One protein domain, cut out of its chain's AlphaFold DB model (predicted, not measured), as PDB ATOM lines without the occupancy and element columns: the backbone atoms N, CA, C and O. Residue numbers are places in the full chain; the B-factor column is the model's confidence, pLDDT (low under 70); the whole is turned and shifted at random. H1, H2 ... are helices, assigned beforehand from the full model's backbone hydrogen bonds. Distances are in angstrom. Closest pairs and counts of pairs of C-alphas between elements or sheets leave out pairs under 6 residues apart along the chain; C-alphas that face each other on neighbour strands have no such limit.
ATOM      1  N   ALA A   2     182.361 192.960 167.738       39.72
ATOM      2  CA  ALA A   2     182.781 191.570 167.991       39.72
ATOM      3  C   ALA A   2     181.620 190.587 168.280       39.72
ATOM      4  O   ALA A   2     181.556 189.517 167.684       39.72
ATOM      5  N   LEU A   3     180.634 190.983 169.099       42.66
ATOM      6  CA  LEU A   3     179.474 190.132 169.427       42.66
ATOM      7  C   LEU A   3     178.573 189.820 168.216       42.66
ATOM      8  O   LEU A   3     178.021 188.725 168.113       42.66
ATOM      9  N   MET A   4     178.445 190.760 167.272       47.66
ATOM     10  CA  MET A   4     177.637 190.578 166.057       47.66
ATOM     11  C   MET A   4     178.308 189.597 165.088       47.66
ATOM     12  O   MET A   4     177.639 188.758 164.489       47.66
ATOM     13  N   GLN A   5     179.640 189.656 164.994       64.38
ATOM     14  CA  GLN A   5     180.437 188.716 164.204       64.38
ATOM     15  C   GLN A   5     180.386 187.300 164.794       64.38
ATOM     16  O   GLN A   5     180.287 186.330 164.046       64.38
ATOM     17  N   GLN A   6     180.372 187.179 166.124       65.94
ATOM     18  CA  GLN A   6     180.295 185.890 166.811       65.94
ATOM     19  C   GLN A   6     178.931 185.204 166.636       65.94
ATOM     20  O   GLN A   6     178.885 184.009 166.353       65.94
ATOM     21  N   ARG A   7     177.819 185.946 166.748       73.88
ATOM     22  CA  ARG A   7     176.470 185.401 166.497       73.88
ATOM     23  C   ARG A   7     176.316 184.932 165.053       73.88
ATOM     24  O   ARG A   7     175.937 183.789 164.826       73.88
ATOM     25  N   HIS A   8     176.723 185.771 164.100       77.81
ATOM     26  CA  HIS A   8     176.669 185.426 162.683       77.81
ATOM     27  C   HIS A   8     177.493 184.166 162.369       77.81
ATOM     28  O   HIS A   8     176.991 183.260 161.714       77.81
ATOM     29  N   TYR A   9     178.711 184.043 162.907       81.69
ATOM     30  CA  TYR A   9     179.542 182.843 162.744       81.69
ATOM     31  C   TYR A   9     178.854 181.561 163.247       81.69
ATOM     32  O   TYR A   9     178.870 180.532 162.567       81.69
ATOM     33  N   LEU A  10     178.216 181.624 164.420       83.38
ATOM     34  CA  LEU A  10     177.494 180.485 164.992       83.38
ATOM     35  C   LEU A  10     176.279 180.088 164.151       83.38
ATOM     36  O   LEU A  10     176.019 178.895 163.987       83.38
ATOM     37  N   ASP A  11     175.561 181.060 163.596       85.81
ATOM     38  CA  ASP A  11     174.415 180.799 162.726       85.81
ATOM     39  C   ASP A  11     174.847 180.095 161.432       85.81
ATOM     40  O   ASP A  11     174.208 179.131 161.002       85.81
ATOM     41  N   VAL A  12     175.993 180.491 160.867       85.31
ATOM     42  CA  VAL A  12     176.591 179.835 159.691       85.31
ATOM     43  C   VAL A  12     176.992 178.396 159.991       85.31
ATOM     44  O   VAL A  12     176.668 177.494 159.218       85.31
ATOM     45  N   ILE A  13     177.649 178.148 161.125       86.06
ATOM     46  CA  ILE A  13     178.020 176.788 161.541       86.06
ATOM     47  C   ILE A  13     176.783 175.909 161.738       86.06
ATOM     48  O   ILE A  13     176.761 174.768 161.274       86.06
ATOM     49  N   LYS A  14     175.740 176.424 162.399       87.50
ATOM     50  CA  LYS A  14     174.486 175.685 162.607       87.50
ATOM     51  C   LYS A  14     173.843 175.304 161.275       87.50
ATOM     52  O   LYS A  14     173.446 174.151 161.102       87.50
ATOM     53  N   LYS A  15     173.805 176.240 160.325       88.50
ATOM     54  CA  LYS A  15     173.293 176.002 158.974       88.50
ATOM     55  C   LYS A  15     174.103 174.924 158.246       88.50
ATOM     56  O   LYS A  15     173.530 173.930 157.805       88.50
ATOM     57  N   LEU A  16     175.430 175.048 158.218       86.31
ATOM     58  CA  LEU A  16     176.311 174.081 157.550       86.31
ATOM     59  C   LEU A  16     176.228 172.677 158.153       86.31
ATOM     60  O   LEU A  16     176.317 171.697 157.417       86.31
ATOM     61  N   ARG A  17     176.019 172.569 159.470       85.44
ATOM     62  CA  ARG A  17     175.834 171.283 160.154       85.44
ATOM     63  C   ARG A  17     174.494 170.629 159.824       85.44
ATOM     64  O   ARG A  17     174.423 169.406 159.775       85.44
ATOM     65  N   SER A  18     173.450 171.429 159.594       89.19
ATOM     66  CA  SER A  18     172.146 170.918 159.152       89.19
ATOM     67  C   SER A  18     172.181 170.406 157.708       89.19
ATOM     68  O   SER A  18     171.575 169.383 157.407       89.19
ATOM     69  N   GLU A  19     172.945 171.072 156.839       88.94
ATOM     70  CA  GLU A  19     173.130 170.687 155.435       88.94
ATOM     71  C   GLU A  19     174.089 169.494 155.285       88.94
ATOM     72  O   GLU A  19     173.925 168.676 154.383       88.94
ATOM     73  N   ASN A  20     175.071 169.368 156.185       86.88
ATOM     74  CA  ASN A  20     176.102 168.334 156.129       86.88
ATOM     75  C   ASN A  20     176.298 167.628 157.488       86.88
ATOM     76  O   ASN A  20     177.231 167.953 158.228       86.88
ATOM     77  N   PRO A  21     175.472 166.621 157.820       85.25
ATOM     78  CA  PRO A  21     175.524 165.954 159.123       85.25
ATOM     79  C   PRO A  21     176.749 165.044 159.323       85.25
ATOM     80  O   PRO A  21     177.111 164.759 160.460       85.25
ATOM     81  N   ASN A  22     177.396 164.598 158.237       87.12
ATOM     82  CA  ASN A  22     178.491 163.616 158.274       87.12
ATOM     83  C   ASN A  22     179.902 164.238 158.238       87.12
ATOM     84  O   ASN A  22     180.887 163.504 158.249       87.12
ATOM     85  N   LEU A  23     180.011 165.567 158.148       84.19
ATOM     86  CA  LEU A  23     181.293 166.272 158.055       84.19
ATOM     87  C   LEU A  23     181.930 166.444 159.439       84.19
ATOM     88  O   LEU A  23     181.241 166.719 160.425       84.19
ATOM     89  N   SER A  24     183.254 166.292 159.517       86.56
ATOM     90  CA  SER A  24     183.977 166.483 160.775       86.56
ATOM     91  C   SER A  24     183.972 167.962 161.193       86.56
ATOM     92  O   SER A  24     183.926 168.862 160.354       86.56
ATOM     93  N   VAL A  25     184.037 168.228 162.504       79.69
ATOM     94  CA  VAL A  25     184.087 169.594 163.065       79.69
ATOM     95  C   VAL A  25     185.128 170.495 162.371       79.69
ATOM     96  O   VAL A  25     184.739 171.581 161.936       79.69
ATOM     97  N   PRO A  26     186.395 170.076 162.169       80.31
ATOM     98  CA  PRO A  26     187.384 170.929 161.506       80.31
ATOM     99  C   PRO A  26     187.052 171.203 160.033       80.31
ATOM    100  O   PRO A  26     187.328 172.285 159.521       80.31
ATOM    101  N   GLU A  27     186.430 170.264 159.321       78.31
ATOM    102  CA  GLU A  27     186.006 170.498 157.935       78.31
ATOM    103  C   GLU A  27     184.830 171.480 157.863       78.31
ATOM    104  O   GLU A  27     184.771 172.319 156.960       78.31
ATOM    105  N   LEU A  28     183.931 171.432 158.848       81.31
ATOM    106  CA  LEU A  28     182.808 172.357 158.966       81.31
ATOM    107  C   LEU A  28     183.282 173.798 159.218       81.31
ATOM    108  O   LEU A  28     182.764 174.737 158.613       81.31
ATOM    109  N   GLU A  29     184.312 173.977 160.046       79.56
ATOM    110  CA  GLU A  29     184.966 175.273 160.281       79.56
ATOM    111  C   GLU A  29     185.639 175.814 159.009       79.56
ATOM    112  O   GLU A  29     185.554 177.008 158.685       79.56
ATOM    113  N   ARG A  30     186.256 174.931 158.211       75.69
ATOM    114  CA  ARG A  30     186.832 175.308 156.910       75.69
ATOM    115  C   ARG A  30     185.767 175.776 155.922       75.69
ATOM    116  O   ARG A  30     186.040 176.706 155.158       75.69
ATOM    117  N   LEU A  31     184.579 175.176 155.941       78.06
ATOM    118  CA  LEU A  31     183.443 175.605 155.122       78.06
ATOM    119  C   LEU A  31     182.840 176.922 155.629       78.06
ATOM    120  O   LEU A  31     182.649 177.850 154.839       78.06
ATOM    121  N   ALA A  32     182.629 177.054 156.940       80.75
ATOM    122  CA  ALA A  32     182.089 178.268 157.555       80.75
ATOM    123  C   ALA A  32     182.966 179.487 157.253       80.75
ATOM    124  O   ALA A  32     182.471 180.516 156.791       80.75
ATOM    125  N   SER A  33     184.284 179.342 157.408       74.56
ATOM    126  CA  SER A  33     185.234 180.399 157.066       74.56
ATOM    127  C   SER A  33     185.157 180.783 155.585       74.56
ATOM    128  O   SER A  33     185.061 181.971 155.283       74.56
ATOM    129  N   THR A  34     185.124 179.827 154.641       70.06
ATOM    130  CA  THR A  34     184.975 180.175 153.210       70.06
ATOM    131  C   THR A  34     183.723 180.977 152.929       70.06
ATOM    132  O   THR A  34     183.782 181.961 152.196       70.06
ATOM    133  N   TRP A  35     182.617 180.552 153.524       76.62
ATOM    134  CA  TRP A  35     181.297 181.076 153.242       76.62
ATOM    135  C   TRP A  35     181.144 182.507 153.770       76.62
ATOM    136  O   TRP A  35     180.776 183.415 153.026       76.62
ATOM    137  N   ILE A  36     181.581 182.749 155.008       76.25
ATOM    138  CA  ILE A  36     181.604 184.087 155.615       76.25
ATOM    139  C   ILE A  36     182.490 185.029 154.800       76.25
ATOM    140  O   ILE A  36     182.110 186.160 154.500       76.25
ATOM    141  N   PHE A  37     183.660 184.562 154.357       69.19
ATOM    142  CA  PHE A  37     184.519 185.377 153.505       69.19
ATOM    143  C   PHE A  37     183.894 185.683 152.144       69.19
ATOM    144  O   PHE A  37     184.233 186.717 151.576       69.19
ATOM    145  N   THR A  38     183.030 184.839 151.591       71.56
ATOM    146  CA  THR A  38     182.339 185.154 150.333       71.56
ATOM    147  C   THR A  38     181.171 186.114 150.520       71.56
ATOM    148  O   THR A  38     180.969 186.966 149.661       71.56
ATOM    149  N   GLU A  39     180.453 186.019 151.639       75.50
ATOM    150  CA  GLU A  39     179.282 186.856 151.904       75.50
ATOM    151  C   GLU A  39     179.623 188.261 152.401       75.50
ATOM    152  O   GLU A  39     178.888 189.206 152.117       75.50
ATOM    153  N   ILE A  40     180.746 188.434 153.109       73.62
ATOM    154  CA  ILE A  40     181.140 189.760 153.590       73.62
ATOM    155  C   ILE A  40     181.397 190.689 152.388       73.62
ATOM    156  O   ILE A  40     182.271 190.393 151.555       73.62
ATOM    157  N   PRO A  41     180.724 191.856 152.317       76.88
ATOM    158  CA  PRO A  41     180.928 192.816 151.242       76.88
ATOM    159  C   PRO A  41     182.382 193.296 151.214       76.88
ATOM    160  O   PRO A  41     182.964 193.687 152.229       76.88
ATOM    161  N   LYS A  42     183.002 193.260 150.031       79.94
ATOM    162  CA  LYS A  42     184.414 193.624 149.871       79.94
ATOM    163  C   LYS A  42     184.600 195.135 149.914       79.94
ATOM    164  O   LYS A  42     183.904 195.884 149.231       79.94
ATOM    165  N   SER A  43     185.596 195.582 150.677       78.69
ATOM    166  CA  SER A  43     185.969 196.994 150.734       78.69
ATOM    167  C   SER A  43     186.556 197.470 149.400       78.69
ATOM    168  O   SER A  43     187.138 196.702 148.633       78.69
ATOM    169  N   ARG A  44     186.479 198.775 149.125       82.06
ATOM    170  CA  ARG A  44     187.050 199.380 147.906       82.06
ATOM    171  C   ARG A  44     188.552 199.092 147.735       82.06
ATOM    172  O   ARG A  44     189.038 198.981 146.610       82.06
ATOM    173  N   ALA A  45     189.283 198.969 148.843       79.69
ATOM    174  CA  ALA A  45     190.704 198.637 148.839       79.69
ATOM    175  C   ALA A  45     190.973 197.238 148.259       79.69
ATOM    176  O   ALA A  45     191.927 197.079 147.500       79.69
ATOM    177  N   PHE A  46     190.107 196.255 148.535       83.94
ATOM    178  CA  PHE A  46     190.229 194.893 148.008       83.94
ATOM    179  C   PHE A  46     190.300 194.885 146.476       83.94
ATOM    180  O   PHE A  46     191.232 194.328 145.897       83.94
ATOM    181  N   TYR A  47     189.378 195.592 145.819       85.94
ATOM    182  CA  TYR A  47     189.330 195.670 144.357       85.94
ATOM    183  C   TYR A  47     190.527 196.411 143.759       85.94
ATOM    184  O   TYR A  47     191.050 196.000 142.724       85.94
ATOM    185  N   ARG A  48     191.011 197.470 144.422       90.00
ATOM    186  CA  ARG A  48     192.226 198.182 143.990       90.00
ATOM    187  C   ARG A  48     193.450 197.271 144.029       90.00
ATOM    188  O   ARG A  48     194.203 197.218 143.061       90.00
ATOM    189  N   ILE A  49     193.624 196.530 145.120       81.75
ATOM    190  CA  ILE A  49     194.737 195.588 145.280       81.75
ATOM    191  C   ILE A  49     194.626 194.460 144.250       81.75
ATOM    192  O   ILE A  49     195.628 194.079 143.647       81.75
ATOM    193  N   GLN A  50     193.419 193.945 144.009       85.31
ATOM    194  CA  GLN A  50     193.195 192.891 143.022       85.31
ATOM    195  C   GLN A  50     193.536 193.355 141.602       85.31
ATOM    196  O   GLN A  50     194.203 192.625 140.871       85.31
ATOM    197  N   ALA A  51     193.150 194.577 141.229       86.62
ATOM    198  CA  ALA A  51     193.508 195.156 139.939       86.62
ATOM    199  C   ALA A  51     195.032 195.291 139.783       86.62
ATOM    200  O   ALA A  51     195.582 194.822 138.791       86.62
ATOM    201  N   ILE A  52     195.731 195.842 140.783       86.50
ATOM    202  CA  ILE A  52     197.197 195.987 140.750       86.50
ATOM    203  C   ILE A  52     197.878 194.618 140.619       86.50
ATOM    204  O   ILE A  52     198.749 194.447 139.774       86.50
ATOM    205  N   ARG A  53     197.446 193.607 141.383       84.88
ATOM    206  CA  ARG A  53     198.032 192.255 141.318       84.88
ATOM    207  C   ARG A  53     197.840 191.588 139.958       84.88
ATOM    208  O   ARG A  53     198.756 190.901 139.511       84.88
ATOM    209  N   LYS A  54     196.714 191.833 139.277       84.44
ATOM    210  CA  LYS A  54     196.525 191.398 137.884       84.44
ATOM    211  C   LYS A  54     197.477 192.109 136.929       84.44
ATOM    212  O   LYS A  54     198.074 191.452 136.086       84.44
ATOM    213  N   MET A  55     197.656 193.417 137.096       82.81
ATOM    214  CA  MET A  55     198.542 194.216 136.242       82.81
ATOM    215  C   MET A  55     200.023 193.852 136.415       82.81
ATOM    216  O   MET A  55     200.765 193.835 135.442       82.81
ATOM    217  N   THR A  56     200.459 193.522 137.634       86.06
ATOM    218  CA  THR A  56     201.854 193.145 137.935       86.06
ATOM    219  C   THR A  56     202.142 191.653 137.692       86.06
ATOM    220  O   THR A  56     203.243 191.189 137.961       86.06
ATOM    221  N   GLY A  57     201.173 190.877 137.189       80.88
ATOM    222  CA  GLY A  57     201.359 189.453 136.875       80.88
ATOM    223  C   GLY A  57     201.276 188.501 138.076       80.88
ATOM    224  O   GLY A  57     201.491 187.302 137.929       80.88
ATOM    225  N   ASN A  58     200.888 188.993 139.255       77.19
ATOM    226  CA  ASN A  58     200.742 188.187 140.475       77.19
ATOM    227  C   ASN A  58     199.396 187.439 140.562       77.19
ATOM    228  O   ASN A  58     199.128 186.776 141.569       77.19
ATOM    229  N   GLY A  59     198.564 187.534 139.521       78.88
ATOM    230  CA  GLY A  59     197.291 186.829 139.394       78.88
ATOM    231  C   GLY A  59     196.184 187.360 140.306       78.88
ATOM    232  O   GLY A  59     196.291 188.420 140.928       78.88
ATOM    233  N   ASP A  60     195.087 186.607 140.362       76.50
ATOM    234  CA  ASP A  60     193.979 186.888 141.266       76.50
ATOM    235  C   ASP A  60     194.385 186.717 142.731       76.50
ATOM    236  O   ASP A  60     195.252 185.910 143.080       76.50
ATOM    237  N   ILE A  61     193.711 187.451 143.620       69.31
ATOM    238  CA  ILE A  61     193.788 187.193 145.058       69.31
ATOM    239  C   ILE A  61     193.079 185.858 145.311       69.31
ATOM    240  O   ILE A  61     191.893 185.807 145.625       69.31
ATOM    241  N   SER A  62     193.797 184.756 145.110       60.78
ATOM    242  CA  SER A  62     193.256 183.423 145.319       60.78
ATOM    243  C   SER A  62     193.014 183.229 146.809       60.78
ATOM    244  O   SER A  62     193.960 183.234 147.602       60.78
ATOM    245  N   ILE A  63     191.752 183.012 147.173       58.59
ATOM    246  CA  ILE A  63     191.319 182.729 148.547       58.59
ATOM    247  C   ILE A  63     192.099 181.534 149.121       58.59
ATOM    248  O   ILE A  63     192.446 181.546 150.293       58.59
ATOM    249  N   LYS A  64     192.486 180.561 148.279       53.97
ATOM    250  CA  LYS A  64     193.364 179.440 148.660       53.97
ATOM    251  C   LYS A  64     194.749 179.871 149.172       53.97
ATOM    252  O   LYS A  64     195.184 179.342 150.177       53.97
ATOM    253  N   ARG A  65     195.410 180.863 148.560       57.56
ATOM    254  CA  ARG A  65     196.740 181.334 149.015       57.56
ATOM    255  C   ARG A  65     196.678 182.278 150.212       57.56
ATOM    256  O   ARG A  65     197.619 182.343 150.989       57.56
ATOM    257  N   LEU A  66     195.583 183.032 150.354       58.97
ATOM    258  CA  LEU A  66     195.318 183.762 151.600       58.97
ATOM    259  C   LEU A  66     195.083 182.784 152.755       58.97
ATOM    260  O   LEU A  66     195.518 183.064 153.863       58.97
ATOM    261  N   LYS A  67     194.447 181.639 152.473       53.03
ATOM    262  CA  LYS A  67     194.289 180.534 153.416       53.03
ATOM    263  C   LYS A  67     195.600 179.831 153.741       53.03
ATOM    264  O   LYS A  67     195.859 179.697 154.914       53.03
ATOM    265  N   GLU A  68     196.429 179.449 152.768       57.16
ATOM    266  CA  GLU A  68     197.736 178.814 153.043       57.16
ATOM    267  C   GLU A  68     198.621 179.713 153.912       57.16
ATOM    268  O   GLU A  68     199.177 179.262 154.903       57.16
ATOM    269  N   ARG A  69     198.661 181.018 153.616       58.44
ATOM    270  CA  ARG A  69     199.410 181.978 154.432       58.44
ATOM    271  C   ARG A  69     198.808 182.169 155.827       58.44
ATOM    272  O   ARG A  69     199.554 182.286 156.784       58.44
ATOM    273  N   ALA A  70     197.478 182.170 155.945       53.38
ATOM    274  CA  ALA A  70     196.806 182.222 157.242       53.38
ATOM    275  C   ALA A  70     196.961 180.911 158.036       53.38
ATOM    276  O   ALA A  70     197.096 180.968 159.246       53.38
ATOM    277  N   GLU A  71     196.967 179.744 157.380       53.53
ATOM    278  CA  GLU A  71     197.173 178.414 157.975       53.53
ATOM    279  C   GLU A  71     198.629 178.243 158.466       53.53
ATOM    280  O   GLU A  71     198.828 177.726 159.566       53.53
ATOM    281  N   ASP A  72     199.626 178.756 157.732       53.41
ATOM    282  CA  ASP A  72     201.030 178.839 158.180       53.41
ATOM    283  C   ASP A  72     201.194 179.810 159.363       53.41
ATOM    284  O   ASP A  72     201.891 179.508 160.336       53.41
ATOM    285  N   ASP A  73     200.494 180.949 159.330       53.06
ATOM    286  CA  ASP A  73     200.422 181.863 160.471       53.06
ATOM    287  C   ASP A  73     199.697 181.187 161.661       53.06
ATOM    288  O   ASP A  73     200.091 181.380 162.806       53.06
ATOM    289  N   HIS A  74     198.709 180.310 161.436       51.81
ATOM    290  CA  HIS A  74     197.989 179.574 162.489       51.81
ATOM    291  C   HIS A  74     198.808 178.469 163.181       51.81
ATOM    292  O   HIS A  74     198.456 178.090 164.296       51.81
ATOM    293  N   GLN A  75     199.906 177.971 162.598       49.06
ATOM    294  CA  GLN A  75     200.813 177.056 163.316       49.06
ATOM    295  C   GLN A  75     201.697 177.776 164.348       49.06
ATOM    296  O   GLN A  75     202.175 177.136 165.283       49.06
ATOM    297  N   ASN A  76     201.871 179.100 164.229       45.97
ATOM    298  CA  ASN A  76     202.625 179.924 165.185       45.97
ATOM    299  C   ASN A  76     201.777 180.973 165.923       45.97
ATOM    300  O   ASN A  76     202.262 181.615 166.853       45.97
ATOM    301  N   VAL A  77     200.508 181.133 165.558       46.81
ATOM    302  CA  VAL A  77     199.554 181.993 166.252       46.81
ATOM    303  C   VAL A  77     198.551 181.086 166.942       46.81
ATOM    304  O   VAL A  77     197.576 180.634 166.342       46.81
TER     305      VAL A  77
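AT A GLANCE: This is residues 2 to 77 of the 275 residues of the protein "Calx-beta domain-containing protein" of Meloidogyne hapla (UniProt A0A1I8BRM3). Four helices are strung out in an open, loose chain with no common core: H1 and H2 cross steeply at one end of the long axis, H3 is at the other end, and H4 folds back near H2, with residues 68 to 77 sticking out. The printed part has 76 residues with four named helices, H1 to H4 in order along the chain, and no named strand; the class is all helix. The whole is loose, with a radius of gyration of the C-alphas of 15.1 A, and elongated, spanning 43 by 26 by 24 A.

HOW THE PARTS SIT: H1, residues 2 to 19, touches H2, residues 25 to 39, with its residues 9 to 17 alone. Their closest C-alphas, those of Ile 13 and Ala 32, are 5.9 A apart. Their lines stand at a steep tilt of 63 degrees, opposite ways. H3, residues 44 to 55, touches no helix and is apart from H1, H2 and H4. H4, residues 63 to 76, is near H2, with 7 pairs of C-alphas within 10 A but none within 8 A, and is apart from H1. In H1, H2 and H3 every O i to N i+4 pair is within hydrogen-bond range; in H4 9 of 10 are.

IN THESE COORDINATES: H1 begins at C-alpha 2, (182.781, 191.570, 167.991), and is 26.2 A long from first to last C-alpha. H2 measures 21.1 A, H3 17.2 A and H4 20.3 A. H3 begins at C-alpha 44, (187.050, 199.380, 147.906), and H4 ends at C-alpha 76, (202.625, 179.924, 165.185).

THE WHOLE: The two C-alphas farthest apart, those of Pro 21 and Thr 56, are 43.4 A apart. The printed part has no cut. The links H1 to H2 and H2 to H3 are tight, and H3 to H4 is short. Residues 39 to 45 stand free. The mean pLDDT of the printed part is 73.6; residues 2 to 6, residue 37 and residues 61 to 77 are under 70.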